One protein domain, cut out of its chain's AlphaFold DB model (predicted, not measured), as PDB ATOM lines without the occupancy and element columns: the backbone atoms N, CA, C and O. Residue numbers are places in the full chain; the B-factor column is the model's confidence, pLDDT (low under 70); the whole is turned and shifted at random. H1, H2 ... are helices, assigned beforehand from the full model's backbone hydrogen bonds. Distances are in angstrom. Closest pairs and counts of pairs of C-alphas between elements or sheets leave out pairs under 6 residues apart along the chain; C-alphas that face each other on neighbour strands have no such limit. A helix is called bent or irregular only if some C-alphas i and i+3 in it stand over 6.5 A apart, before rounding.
ATOM      1  N   GLU A  88     -14.509  36.914  27.644       97.50
ATOM      2  CA  GLU A  88     -13.390  36.252  28.339       97.50
ATOM      3  C   GLU A  88     -13.596  34.739  28.517       97.50
ATOM      4  O   GLU A  88     -12.659  33.942  28.422       97.50
ATOM      5  N   GLN A  89     -14.834  34.330  28.808       96.62
ATOM      6  CA  GLN A  89     -15.186  32.920  28.939       96.62
ATOM      7  C   GLN A  89     -15.157  32.247  27.568       96.62
ATOM      8  O   GLN A  89     -14.545  31.191  27.414       96.62
ATOM      9  N   LEU A  90     -15.754  32.894  26.567       97.56
ATOM     10  CA  LEU A  90     -15.797  32.394  25.202       97.56
ATOM     11  C   LEU A  90     -14.393  32.228  24.604       97.56
ATOM     12  O   LEU A  90     -14.112  31.219  23.962       97.56
ATOM     13  N   GLU A  91     -13.493  33.180  24.844       97.69
ATOM     14  CA  GLU A  91     -12.095  33.102  24.415       97.69
ATOM     15  C   GLU A  91     -11.383  31.891  25.031       97.69
ATOM     16  O   GLU A  91     -10.671  31.150  24.348       97.69
ATOM     17  N   ARG A  92     -11.584  31.675  26.336       97.06
ATOM     18  CA  ARG A  92     -10.992  30.562  27.084       97.06
ATOM     19  C   ARG A  92     -11.486  29.217  26.562       97.06
ATOM     20  O   ARG A  92     -10.666  28.342  26.287       97.06
ATOM     21  N   GLU A  93     -12.797  29.073  26.402       97.19
ATOM     22  CA  GLU A  93     -13.441  27.878  25.850       97.19
ATOM     23  C   GLU A  93     -12.961  27.611  24.419       97.19
ATOM     24  O   GLU A  93     -12.495  26.513  24.113       97.19
ATOM     25  N   ALA A  94     -12.939  28.637  23.563       97.44
ATOM     26  CA  ALA A  94     -12.442  28.522  22.197       97.44
ATOM     27  C   ALA A  94     -10.975  28.064  22.148       97.44
ATOM     28  O   ALA A  94     -10.640  27.178  21.361       97.44
ATOM     29  N   LYS A  95     -10.098  28.600  23.013       97.19
ATOM     30  CA  LYS A  95      -8.690  28.171  23.117       97.19
ATOM     31  C   LYS A  95      -8.554  26.724  23.590       97.19
ATOM     32  O   LYS A  95      -7.726  25.987  23.053       97.19
ATOM     33  N   GLN A  96      -9.357  26.304  24.567       96.31
ATOM     34  CA  GLN A  96      -9.371  24.923  25.055       96.31
ATOM     35  C   GLN A  96      -9.817  23.958  23.952       96.31
ATOM     36  O   GLN A  96      -9.089  23.020  23.625       96.31
ATOM     37  N   SER A  97     -10.940  24.241  23.295       96.88
ATOM     38  CA  SER A  97     -11.441  23.470  22.153       96.88
ATOM     39  C   SER A  97     -10.434  23.429  21.002       96.88
ATOM     40  O   SER A  97     -10.167  22.374  20.422       96.88
ATOM     41  N   TRP A  98      -9.777  24.552  20.707       96.44
ATOM     42  CA  TRP A  98      -8.725  24.624  19.694       96.44
ATOM     43  C   TRP A  98      -7.525  23.725  20.014       96.44
ATOM     44  O   TRP A  98      -6.959  23.096  19.110       96.44
ATOM     45  N   ALA A  99      -7.136  23.651  21.289       96.06
ATOM     46  CA  ALA A  99      -6.063  22.790  21.769       96.06
ATOM     47  C   ALA A  99      -6.463  21.306  21.736       96.06
ATOM     48  O   ALA A  99      -5.678  20.480  21.258       96.06
ATOM     49  N   LEU A 100      -7.693  20.979  22.150       96.25
ATOM     50  CA  LEU A 100      -8.271  19.633  22.062       96.25
ATOM     51  C   LEU A 100      -8.259  19.101  20.624       96.25
ATOM     52  O   LEU A 100      -7.871  17.962  20.374       96.25
ATOM     53  N   LEU A 101      -8.605  19.959  19.668       96.62
ATOM     54  CA  LEU A 101      -8.666  19.619  18.249       96.62
ATOM     55  C   LEU A 101      -7.319  19.761  17.524       96.62
ATOM     56  O   LEU A 101      -7.263  19.584  16.307       96.62
ATOM     57  N   SER A 102      -6.224  20.076  18.224       96.31
ATOM     58  CA  SER A 102      -4.909  20.255  17.591       96.31
ATOM     59  C   SER A 102      -4.411  19.069  16.751       96.31
ATOM     60  O   SER A 102      -3.831  19.335  15.692       96.31
ATOM     61  N   PRO A 103      -4.693  17.793  17.094       96.94
ATOM     62  CA  PRO A 103      -4.273  16.665  16.263       96.94
ATOM     63  C   PRO A 103      -5.013  16.563  14.920       96.94
ATOM     64  O   PRO A 103      -4.528  15.874  14.031       96.94
ATOM     65  N   CYS A 104      -6.128  17.286  14.721       95.81
ATOM     66  CA  CYS A 104      -6.817  17.365  13.422       95.81
ATOM     67  C   CYS A 104      -5.978  18.079  12.343       95.81
ATOM     68  O   CYS A 104      -6.339  18.083  11.165       95.81
ATOM     69  N   GLY A 105      -4.902  18.767  12.738       95.62
ATOM     70  CA  GLY A 105      -4.185  19.705  11.882       95.62
ATOM     71  C   GLY A 105      -4.959  21.018  11.661       95.62
ATOM     72  O   GLY A 105      -6.151  21.121  11.956       95.62
ATOM     73  N   PRO A 106      -4.295  22.069  11.146       94.94
ATOM     74  CA  PRO A 106      -4.885  23.406  11.056       94.94
ATOM     75  C   PRO A 106      -6.070  23.483  10.082       94.94
ATOM     76  O   PRO A 106      -7.071  24.124  10.392       94.94
ATOM     77  N   ALA A 107      -5.979  22.823   8.922       94.81
ATOM     78  CA  ALA A 107      -7.051  22.820   7.927       94.81
ATOM     79  C   ALA A 107      -8.275  22.022   8.400       94.81
ATOM     80  O   ALA A 107      -9.388  22.542   8.330       94.81
ATOM     81  N   GLY A 108      -8.056  20.814   8.934       95.06
ATOM     82  CA  GLY A 108      -9.118  19.954   9.456       95.06
ATOM     83  C   GLY A 108      -9.859  20.605  10.620       95.06
ATOM     84  O   GLY A 108     -11.081  20.687  10.600       95.06
ATOM     85  N   ARG A 109      -9.126  21.178  11.583       95.25
ATOM     86  CA  ARG A 109      -9.719  21.883  12.732       95.25
ATOM     87  C   ARG A 109     -10.591  23.069  12.320       95.25
ATOM     88  O   ARG A 109     -11.667  23.246  12.879       95.25
ATOM     89  N   ARG A 110     -10.150  23.869  11.343       95.94
ATOM     90  CA  ARG A 110     -10.952  24.980  10.812       95.94
ATOM     91  C   ARG A 110     -12.237  24.483  10.163       95.94
ATOM     92  O   ARG A 110     -13.305  24.950  10.538       95.94
ATOM     93  N   ALA A 111     -12.126  23.533   9.235       94.94
ATOM     94  CA  ALA A 111     -13.288  22.976   8.547       94.94
ATOM     95  C   ALA A 111     -14.294  22.388   9.549       94.94
ATOM     96  O   ALA A 111     -15.494  22.620   9.433       94.94
ATOM     97  N   LEU A 112     -13.792  21.694  10.573       95.81
ATOM     98  CA  LEU A 112     -14.603  21.090  11.620       95.81
ATOM     99  C   LEU A 112     -15.334  22.137  12.478       95.81
ATOM    100  O   LEU A 112     -16.528  21.993  12.711       95.81
ATOM    101  N   LEU A 113     -14.661  23.207  12.917       96.06
ATOM    102  CA  LEU A 113     -15.292  24.268  13.718       96.06
ATOM    103  C   LEU A 113     -16.317  25.091  12.922       96.06
ATOM    104  O   LEU A 113     -17.341  25.492  13.472       96.06
ATOM    105  N   GLU A 114     -16.066  25.329  11.633       94.06
ATOM    106  CA  GLU A 114     -17.012  26.029  10.751       94.06
ATOM    107  C   GLU A 114     -18.254  25.176  10.454       94.06
ATOM    108  O   GLU A 114     -19.377  25.688  10.431       94.06
ATOM    109  N   ALA A 115     -18.070  23.865  10.268       93.19
ATOM    110  CA  ALA A 115     -19.168  22.926  10.069       93.19
ATOM    111  C   ALA A 115     -19.970  22.693  11.362       93.19
ATOM    112  O   ALA A 115     -21.202  22.721  11.318       93.19
ATOM    113  N   HIS A 116     -19.285  22.574  12.507       95.19
ATOM    114  CA  HIS A 116     -19.863  22.241  13.811       95.19
ATOM    115  C   HIS A 116     -19.515  23.291  14.889       95.19
ATOM    116  O   HIS A 116     -18.708  23.026  15.785       95.19
ATOM    117  N   PRO A 117     -20.186  24.461  14.906       95.12
ATOM    118  CA  PRO A 117     -19.991  25.495  15.934       95.12
ATOM    119  C   PRO A 117     -20.267  25.022  17.372       95.12
ATOM    120  O   PRO A 117     -19.909  25.692  18.342       95.12
ATOM    121  N   ALA A 118     -20.943  23.878  17.531       94.94
ATOM    122  CA  ALA A 118     -21.138  23.224  18.819       94.94
ATOM    123  C   ALA A 118     -19.807  22.916  19.526       94.94
ATOM    124  O   ALA A 118     -19.728  23.041  20.743       94.94
ATOM    125  N   LEU A 119     -18.763  22.605  18.752       96.62
ATOM    126  CA  LEU A 119     -17.438  22.214  19.237       96.62
ATOM    127  C   LEU A 119     -16.593  23.382  19.761       96.62
ATOM    128  O   LEU A 119     -15.447  23.166  20.140       96.62
ATOM    129  N   LEU A 120     -17.124  24.610  19.787       96.44
ATOM    130  CA  LEU A 120     -16.518  25.677  20.585       96.44
ATOM    131  C   LEU A 120     -16.588  25.382  22.083       96.44
ATOM    132  O   LEU A 120     -15.685  25.791  22.803       96.44
ATOM    133  N   ASP A 121     -17.615  24.650  22.522       96.12
ATOM    134  CA  ASP A 121     -17.691  24.136  23.885       96.12
ATOM    135  C   ASP A 121     -16.684  22.978  24.060       96.12
ATOM    136  O   ASP A 121     -16.802  21.962  23.358       96.12
ATOM    137  N   PRO A 122     -15.715  23.085  24.990       96.62
ATOM    138  CA  PRO A 122     -14.713  22.045  25.216       96.62
ATOM    139  C   PRO A 122     -15.339  20.706  25.600       96.62
ATOM    140  O   PRO A 122     -14.861  19.656  25.164       96.62
ATOM    141  N   GLY A 123     -16.446  20.733  26.353       95.50
ATOM    142  CA  GLY A 123     -17.179  19.531  26.739       95.50
ATOM    143  C   GLY A 123     -17.746  18.788  25.531       95.50
ATOM    144  O   GLY A 123     -17.542  17.580  25.388       95.50
ATOM    145  N   ALA A 124     -18.408  19.506  24.621       95.19
ATOM    146  CA  ALA A 124     -18.904  18.952  23.367       95.19
ATOM    147  C   ALA A 124     -17.776  18.403  22.479       95.19
ATOM    148  O   ALA A 124     -17.926  17.311  21.924       95.19
ATOM    149  N   ALA A 125     -16.649  19.118  22.376       96.69
ATOM    150  CA  ALA A 125     -15.481  18.665  21.622       96.69
ATOM    151  C   ALA A 125     -14.889  17.372  22.201       96.69
ATOM    152  O   ALA A 125     -14.685  16.407  21.465       96.69
ATOM    153  N   ALA A 126     -14.670  17.314  23.517       95.88
ATOM    154  CA  ALA A 126     -14.175  16.119  24.192       95.88
ATOM    155  C   ALA A 126     -15.128  14.929  24.013       95.88
ATOM    156  O   ALA A 126     -14.685  13.844  23.639       95.88
ATOM    157  N   ALA A 127     -16.435  15.144  24.187       94.75
ATOM    158  CA  ALA A 127     -17.441  14.099  24.025       94.75
ATOM    159  C   ALA A 127     -17.502  13.542  22.592       94.75
ATOM    160  O   ALA A 127     -17.706  12.343  22.415       94.75
ATOM    161  N   LEU A 128     -17.320  14.386  21.568       96.25
ATOM    162  CA  LEU A 128     -17.224  13.925  20.179       96.25
ATOM    163  C   LEU A 128     -15.975  13.055  19.968       96.25
ATOM    164  O   LEU A 128     -16.054  11.994  19.350       96.25
ATOM    165  N   LEU A 129     -14.826  13.484  20.496       96.25
ATOM    166  CA  LEU A 129     -13.577  12.727  20.389       96.25
ATOM    167  C   LEU A 129     -13.655  11.376  21.105       96.25
ATOM    168  O   LEU A 129     -13.158  10.386  20.573       96.25
ATOM    169  N   ASP A 130     -14.296  11.328  22.273       95.06
ATOM    170  CA  ASP A 130     -14.525  10.090  23.021       95.06
ATOM    171  C   ASP A 130     -15.425   9.124  22.253       95.06
ATOM    172  O   ASP A 130     -15.132   7.932  22.177       95.06
ATOM    173  N   GLU A 131     -16.486   9.634  21.629       95.06
ATOM    174  CA  GLU A 131     -17.389   8.810  20.831       95.06
ATOM    175  C   GLU A 131     -16.679   8.224  19.606       95.06
ATOM    176  O   GLU A 131     -16.796   7.032  19.324       95.06
ATOM    177  N   ILE A 132     -15.859   9.016  18.915       96.38
ATOM    178  CA  ILE A 132     -15.064   8.522  17.786       96.38
ATOM    179  C   ILE A 132     -14.018   7.514  18.260       96.38
ATOM    180  O   ILE A 132     -13.865   6.457  17.653       96.38
ATOM    181  N   ALA A 133     -13.331   7.782  19.370       96.12
ATOM    182  CA  ALA A 133     -12.406   6.818  19.953       96.12
ATOM    183  C   ALA A 133     -13.096   5.484  20.265       96.12
ATOM    184  O   ALA A 133     -12.572   4.426  19.914       96.12
ATOM    185  N   ARG A 134     -14.304   5.532  20.837       95.12
ATOM    186  CA  ARG A 134     -15.129   4.357  21.125       95.12
ATOM    187  C   ARG A 134     -15.524   3.604  19.852       95.12
ATOM    188  O   ARG A 134     -15.368   2.385  19.811       95.12
ATOM    189  N   LEU A 135     -16.005   4.303  18.821       95.00
ATOM    190  CA  LEU A 135     -16.444   3.706  17.551       95.00
ATOM    191  C   LEU A 135     -15.303   3.012  16.793       95.00
ATOM    192  O   LEU A 135     -15.527   1.983  16.162       95.00
ATOM    193  N   PHE A 136     -14.083   3.545  16.886       95.75
ATOM    194  CA  PHE A 136     -12.900   3.005  16.210       95.75
ATOM    195  C   PHE A 136     -12.008   2.139  17.115       95.75
ATOM    196  O   PHE A 136     -10.949   1.682  16.683       95.75
ATOM    197  N   GLY A 137     -12.423   1.884  18.360       95.00
ATOM    198  CA  GLY A 137     -11.695   1.025  19.296       95.00
ATOM    199  C   GLY A 137     -10.337   1.584  19.737       95.00
ATOM    200  O   GLY A 137      -9.433   0.812  20.062       95.00
ATOM    201  N   PHE A 138     -10.163   2.909  19.749       94.81
ATOM    202  CA  PHE A 138      -8.959   3.531  20.290       94.81
ATOM    203  C   PHE A 138      -8.975   3.411  21.812       94.81
ATOM    204  O   PHE A 138      -9.754   4.071  22.494       94.81
ATOM    205  N   GLN A 139      -8.105   2.560  22.349       88.62
ATOM    206  CA  GLN A 139      -7.922   2.451  23.790       88.62
ATOM    207  C   GLN A 139      -6.995   3.563  24.279       88.62
ATOM    208  O   GLN A 139      -6.054   3.953  23.575       88.62
ATOM    209  N   GLU A 140      -7.260   4.087  25.477       84.69
ATOM    210  CA  GLU A 140      -6.215   4.808  26.191       84.69
ATOM    211  C   GLU A 140      -5.073   3.827  26.416       84.69
ATOM    212  O   GLU A 140      -5.304   2.695  26.849       84.69
ATOM    213  N   ASP A 141      -3.852   4.246  26.083       72.75
ATOM    214  CA  ASP A 141      -2.674   3.518  26.522       72.75
ATOM    215  C   ASP A 141      -2.750   3.516  28.048       72.75
ATOM    216  O   ASP A 141      -2.457   4.530  28.689       72.75
ATOM    217  N   ARG A 185      -2.782  14.318  25.088       87.25
ATOM    218  CA  ARG A 185      -1.402  13.842  24.987       87.25
ATOM    219  C   ARG A 185      -1.203  13.159  23.628       87.25
ATOM    220  O   ARG A 185      -2.105  12.427  23.195       87.25
ATOM    221  N   PRO A 186      -0.052  13.349  22.962       82.88
ATOM    222  CA  PRO A 186       0.281  12.589  21.763       82.88
ATOM    223  C   PRO A 186       0.117  11.084  22.019       82.88
ATOM    224  O   PRO A 186       0.559  10.587  23.050       82.88
ATOM    225  N   GLY A 187      -0.555  10.371  21.113       84.44
ATOM    226  CA  GLY A 187      -0.807   8.928  21.244       84.44
ATOM    227  C   GLY A 187      -2.068   8.540  22.028       84.44
ATOM    228  O   GLY A 187      -2.533   7.409  21.876       84.44
ATOM    229  N   SER A 188      -2.681   9.466  22.775       92.62
ATOM    230  CA  SER A 188      -3.952   9.209  23.470       92.62
ATOM    231  C   SER A 188      -5.085   8.837  22.502       92.62
ATOM    232  O   SER A 188      -5.060   9.202  21.322       92.62
ATOM    233  N   ALA A 189      -6.111   8.143  23.008       94.69
ATOM    234  CA  ALA A 189      -7.291   7.770  22.226       94.69
ATOM    235  C   ALA A 189      -7.953   8.992  21.565       94.69
ATOM    236  O   ALA A 189      -8.215   8.982  20.361       94.69
ATOM    237  N   ARG A 190      -8.101  10.093  22.318       95.38
ATOM    238  CA  ARG A 190      -8.602  11.378  21.804       95.38
ATOM    239  C   ARG A 190      -7.703  11.980  20.728       95.38
ATOM    240  O   ARG A 190      -8.216  12.517  19.752       95.38
ATOM    241  N   ALA A 191      -6.378  11.881  20.858       95.19
ATOM    242  CA  ALA A 191      -5.468  12.385  19.828       95.19
ATOM    243  C   ALA A 191      -5.585  11.598  18.515       95.19
ATOM    244  O   ALA A 191      -5.595  12.199  17.441       95.19
ATOM    245  N   LYS A 192      -5.723  10.268  18.597       96.25
ATOM    246  CA  LYS A 192      -5.980   9.399  17.436       96.25
ATOM    247  C   LYS A 192      -7.336   9.725  16.793       96.25
ATOM    248  O   LYS A 192      -7.404   9.888  15.577       96.25
ATOM    249  N   ALA A 193      -8.383   9.909  17.602       96.44
ATOM    250  CA  ALA A 193      -9.711  10.325  17.142       96.44
ATOM    251  C   ALA A 193      -9.699  11.699  16.453       96.44
ATOM    252  O   ALA A 193     -10.261  11.850  15.369       96.44
ATOM    253  N   ALA A 194      -9.004  12.682  17.026       96.31
ATOM    254  CA  ALA A 194      -8.857  14.009  16.435       96.31
ATOM    255  C   ALA A 194      -8.088  13.953  15.103       96.31
ATOM    256  O   ALA A 194      -8.504  14.563  14.121       96.31
ATOM    257  N   ALA A 195      -7.005  13.175  15.017       96.50
ATOM    258  CA  ALA A 195      -6.281  12.987  13.757       96.50
ATOM    259  C   ALA A 195      -7.162  12.351  12.664       96.50
ATOM    260  O   ALA A 195      -7.117  12.766  11.500       96.50
ATOM    261  N   LEU A 196      -8.007  11.385  13.045       97.00
ATOM    262  CA  LEU A 196      -8.975  10.767  12.143       97.00
ATOM    263  C   LEU A 196     -10.027  11.780  11.661       97.00
ATOM    264  O   LEU A 196     -10.251  11.887  10.455       97.00
ATOM    265  N   LEU A 197     -10.598  12.581  12.567       95.81
ATOM    266  CA  LEU A 197     -11.515  13.677  12.221       95.81
ATOM    267  C   LEU A 197     -10.890  14.685  11.257       95.81
ATOM    268  O   LEU A 197     -11.532  15.100  10.296       95.81
ATOM    269  N   GLY A 198      -9.630  15.061  11.483       94.75
ATOM    270  CA  GLY A 198      -8.911  15.982  10.603       94.75
ATOM    271  C   GLY A 198      -8.780  15.469   9.168       94.75
ATOM    272  O   GLY A 198      -8.798  16.259   8.226       94.75
ATOM    273  N   SER A 199      -8.696  14.147   9.004       95.75
ATOM    274  CA  SER A 199      -8.615  13.477   7.701       95.75
ATOM    275  C   SER A 199      -9.990  13.199   7.085       95.75
ATOM    276  O   SER A 199     -10.096  12.961   5.884       95.75
ATOM    277  N   SER A 200     -11.054  13.185   7.890       96.12
ATOM    278  CA  SER A 200     -12.419  12.863   7.457       96.12
ATOM    279  C   SER A 200     -13.461  13.636   8.281       96.12
ATOM    280  O   SER A 200     -14.111  13.048   9.148       96.12
ATOM    281  N   PRO A 201     -13.668  14.942   8.009       92.25
ATOM    282  CA  PRO A 201     -14.548  15.793   8.816       92.25
ATOM    283  C   PRO A 201     -16.004  15.315   8.891       92.25
ATOM    284  O   PRO A 201     -16.629  15.454   9.936       92.25
ATOM    285  N   GLY A 202     -16.524  14.675   7.835       92.69
ATOM    286  CA  GLY A 202     -17.890  14.127   7.815       92.69
ATOM    287  C   GLY A 202     -18.146  12.999   8.827       92.69
ATOM    288  O   GLY A 202     -19.292  12.624   9.053       92.69
ATOM    289  N   LEU A 203     -17.104  12.462   9.476       95.31
ATOM    290  CA  LEU A 203     -17.277  11.542  10.605       95.31
ATOM    291  C   LEU A 203     -17.922  12.219  11.818       95.31
ATOM    292  O   LEU A 203     -18.536  11.525  12.625       95.31
ATOM    293  N   ALA A 204     -17.804  13.544  11.951       94.00
ATOM    294  CA  ALA A 204     -18.445  14.275  13.035       94.00
ATOM    295  C   ALA A 204     -19.976  14.199  12.939       94.00
ATOM    296  O   ALA A 204     -20.617  13.876  13.935       94.00
ATOM    297  N   ASP A 205     -20.544  14.374  11.740       93.50
ATOM    298  CA  ASP A 205     -21.986  14.215  11.501       93.50
ATOM    299  C   ASP A 205     -22.462  12.802  11.866       93.50
ATOM    300  O   ASP A 205     -23.444  12.630  12.590       93.50
ATOM    301  N   ALA A 206     -21.735  11.774  11.413       93.94
ATOM    302  CA  ALA A 206     -22.080  10.381  11.692       93.94
ATOM    303  C   ALA A 206     -22.014  10.054  13.195       93.94
ATOM    304  O   ALA A 206     -22.907   9.391  13.724       93.94
ATOM    305  N   ALA A 207     -20.980  10.534  13.893       93.19
ATOM    306  CA  ALA A 207     -20.826  10.335  15.331       93.19
ATOM    307  C   ALA A 207     -21.921  11.059  16.132       93.19
ATOM    308  O   ALA A 207     -22.484  10.478  17.061       93.19
ATOM    309  N   ASP A 208     -22.278  12.289  15.752       89.25
ATOM    310  CA  ASP A 208     -23.375  13.026  16.387       89.25
ATOM    311  C   ASP A 208     -24.730  12.334  16.176       89.25
ATOM    312  O   ASP A 208     -25.498  12.199  17.135       89.25
ATOM    313  N   CYS A 209     -24.999  11.815  14.971       89.00
ATOM    314  CA  CYS A 209     -26.213  11.043  14.682       89.00
ATOM    315  C   CYS A 209     -26.312   9.786  15.562       89.00
ATOM    316  O   CYS A 209     -27.341   9.548  16.197       89.00
ATOM    317  N   LEU A 210     -25.230   9.003  15.655       89.38
ATOM    318  CA  LEU A 210     -25.184   7.796  16.490       89.38
ATOM    319  C   LEU A 210     -25.370   8.119  17.978       89.38
ATOM    320  O   LEU A 210     -26.087   7.408  18.688       89.38
ATOM    321  N   ARG A 211     -24.780   9.223  18.450       87.06
ATOM    322  CA  ARG A 211     -24.936   9.688  19.833       87.06
ATOM    323  C   ARG A 211     -26.379  10.089  20.146       87.06
ATOM    324  O   ARG A 211     -26.853   9.795  21.244       87.06
ATOM    325  N   GLY A 212     -27.077  10.726  19.205       85.62
ATOM    326  CA  GLY A 212     -28.507  11.034  19.326       85.62
ATOM    327  C   GLY A 212     -29.359   9.765  19.424       85.62
ATOM    328  O   GLY A 212     -30.132   9.602  20.369       85.62
ATOM    329  N   GLN A 213     -29.131   8.800  18.528       86.94
ATOM    330  CA  GLN A 213     -29.852   7.522  18.530       86.94
ATOM    331  C   GLN A 213     -29.682   6.749  19.845       86.94
ATOM    332  O   GLN A 213     -30.654   6.210  20.375       86.94
ATOM    333  N   ALA A 214     -28.474   6.738  20.418       83.88
ATOM    334  CA  ALA A 214     -28.201   6.085  21.701       83.88
ATOM    335  C   ALA A 214     -28.975   6.704  22.883       83.88
ATOM    336  O   ALA A 214     -29.227   6.022  23.875       83.88
ATOM    337  N   ARG A 215     -29.378   7.977  22.783       82.81
ATOM    338  CA  ARG A 215     -30.194   8.680  23.791       82.81
ATOM    339  C   ARG A 215     -31.698   8.507  23.583       82.81
ATOM    340  O   ARG A 215     -32.482   8.972  24.404       82.81
ATOM    341  N   GLY A 216     -32.103   7.827  22.510       81.31
ATOM    342  CA  GLY A 216     -33.500   7.744  22.100       81.31
ATOM    343  C   GLY A 216     -34.004   9.005  21.392       81.31
ATOM    344  O   GLY A 216     -35.205   9.091  21.125       81.31
ATOM    345  N   ASP A 217     -33.116   9.947  21.050       77.25
ATOM    346  CA  ASP A 217     -33.460  11.061  20.173       77.25
ATOM    347  C   ASP A 217     -33.688  10.478  18.773       77.25
ATOM    348  O   ASP A 217     -32.769   9.988  18.112       77.25
ATOM    349  N   ARG A 218     -34.953  10.440  18.346       70.56
ATOM    350  CA  ARG A 218     -35.306   9.974  17.002       70.56
ATOM    351  C   ARG A 218     -34.847  11.007  15.987       70.56
ATOM    352  O   ARG A 218     -35.085  12.198  16.169       70.56
ATOM    353  N   ASP A 219     -34.239  10.521  14.913       68.00
ATOM    354  CA  ASP A 219     -33.780  11.341  13.800       68.00
ATOM    355  C   ASP A 219     -34.928  12.236  13.275       68.00
ATOM    356  O   ASP A 219     -36.013  11.720  12.970       68.00
ATOM    357  N   PRO A 220     -34.744  13.568  13.198       66.75
ATOM    358  CA  PRO A 220     -35.762  14.468  12.671       66.75
ATOM    359  C   PRO A 220     -36.155  14.149  11.220       66.75
ATOM    360  O   PRO A 220     -37.315  14.375  10.873       66.75
ATOM    361  N   GLU A 221     -35.268  13.578  10.393       68.12
ATOM    362  CA  GLU A 221     -35.636  13.118   9.044       68.12
ATOM    363  C   GLU A 221     -36.607  11.933   9.106       68.12
ATOM    364  O   GLU A 221     -37.629  11.923   8.418       68.12
ATOM    365  N   TYR A 222     -36.376  10.986  10.017       68.62
ATOM    366  CA  TYR A 222     -37.280   9.854  10.235       68.62
ATOM    367  C   TYR A 222     -38.671  10.300  10.733       68.62
ATOM    368  O   TYR A 222     -39.707   9.740  10.354       68.62
ATOM    369  N   LEU A 223     -38.731  11.341  11.569       70.50
ATOM    370  CA  LEU A 223     -40.000  11.934  12.013       70.50
ATOM    371  C   LEU A 223     -40.719  12.700  10.884       70.50
ATOM    372  O   LEU A 223     -41.951  12.686  10.816       70.50
ATOM    373  N   ALA A 224     -39.973  13.339   9.981       75.56
ATOM    374  CA  ALA A 224     -40.542  14.049   8.838       75.56
ATOM    375  C   ALA A 224     -41.164  13.096   7.798       75.56
ATOM    376  O   ALA A 224     -42.208  13.419   7.228       75.56
ATOM    377  N   ASP A 225     -40.587  11.911   7.591       73.56
ATOM    378  CA  ASP A 225     -41.129  10.921   6.649       73.56
ATOM    379  C   ASP A 225     -42.361  10.187   7.191       73.56
ATOM    380  O   ASP A 225     -43.328   9.950   6.465       73.56
ATOM    381  N   THR A 226     -42.387   9.882   8.490       69.44
ATOM    382  CA  THR A 226     -43.526   9.170   9.102       69.44
ATOM    383  C   THR A 226     -44.791  10.023   9.214       69.44
ATOM    384  O   THR A 226     -45.893   9.482   9.239       69.44
ATOM    385  N   THR A 227     -44.662  11.351   9.228       71.19
ATOM    386  CA  THR A 227     -45.805  12.280   9.290       71.19
ATOM    387  C   THR A 227     -46.408  12.613   7.924       71.19
ATOM    388  O   THR A 227     -47.515  13.140   7.872       71.19
ATOM    389  N   ARG A 228     -45.738  12.277   6.812       66.38
ATOM    390  CA  ARG A 228     -46.240  12.517   5.445       66.38
ATOM    391  C   ARG A 228     -47.093  11.357   4.895       66.38
ATOM    392  O   ARG A 228     -47.645  11.474   3.805       66.38
ATOM    393  N   ALA A 229     -47.195  10.248   5.630       64.94
ATOM    394  CA  ALA A 229     -47.865   9.016   5.201       64.94
ATOM    395  C   ALA A 229     -49.301   8.825   5.748       64.94
ATOM    396  O   ALA A 229     -49.841   7.725   5.629       64.94
ATOM    397  N   GLY A 230     -49.920   9.854   6.341       57.34
ATOM    398  CA  GLY A 230     -51.305   9.830   6.845       57.34
ATOM    399  C   GLY A 230     -52.118  11.008   6.338       57.34
ATOM    400  O   GLY A 230     -53.341  10.823   6.166       57.34
TER     401      GLY A 230
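This is residues 88 to 141 and 185 to 230 of the 230 residues of an uncharacterized protein of Edaphochlamys debaryana (UniProt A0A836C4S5). What shape do these atoms make? A small body of crossed helices is built round H4, which H5 and H6 cross, while H1 and H3 meet its first end and H2 crosses H5. Residues 220 to 230, of which 220 to 226 belong to H7, stick out as an arm. What is it made of? The 100 printed residues have seven named helices, H1 to H7 in chain order, and no named strand: all helix. It is only just compact, close to loose, with a radius of gyration of the C-alphas of 15.2 A, and spans 53 by 35 by 22 A.

What touches the hub? H4, residues 122 to 135, touches H5, residues 189 to 199, about perpendicular at 90 degrees; the closest C-alphas, of Ala 133 and Ala 193, are 5.2 A apart. With residues 128 to 132 alone it touches H6, residues 203 to 214, about perpendicular at 86 degrees, the closest C-alphas being Ile 132 and Ala 207, 6.5 A. H1, residues 88 to 100, touches residues 122 to 126 alone, the same way at a shallow tilt of 21 degrees, closest at C-alphas 97 and 122, 4.7 A. Where are the others? H3, residues 117 to 120, and H4 only just touch, with 3 pairs of C-alphas within 8 A, and only at the corner, closest at C-alphas 119 and 125, 4.7 A. H2, residues 102 to 115, touches H5 at a steep tilt of 59 degrees, closest at C-alphas 104 and 198, 3.8 A. H7, residues 220 to 226, touches no helix. Are the backbones bonded? H1, H4, H5, H6 and H7 have every O i to N i+4 pair within hydrogen-bond range, H2 has 7 of 10, and H3 is too short for one.

How long are the helices? H4 measures 20.0 A, H1 18.5 A, H6 16.5 A and H2 16.3 A from first to last C-alpha; H2 is irregular, C-alphas 103 and 106 being 8.5 A apart. Where are the anchors? C-alpha 88 begins H1 at (-13.390, 36.252, 28.339), and C-alpha 226 ends H7 at (-43.526, 9.170, 9.102).

Where is the cut? Residues 142 to 184 are not printed, and C-alphas 141 and 185 are 10.5 A apart across it; the links that are printed whole are tight. Where is confidence low? Residues 219 to 222, 226 and 228 to 230 have pLDDT under 70.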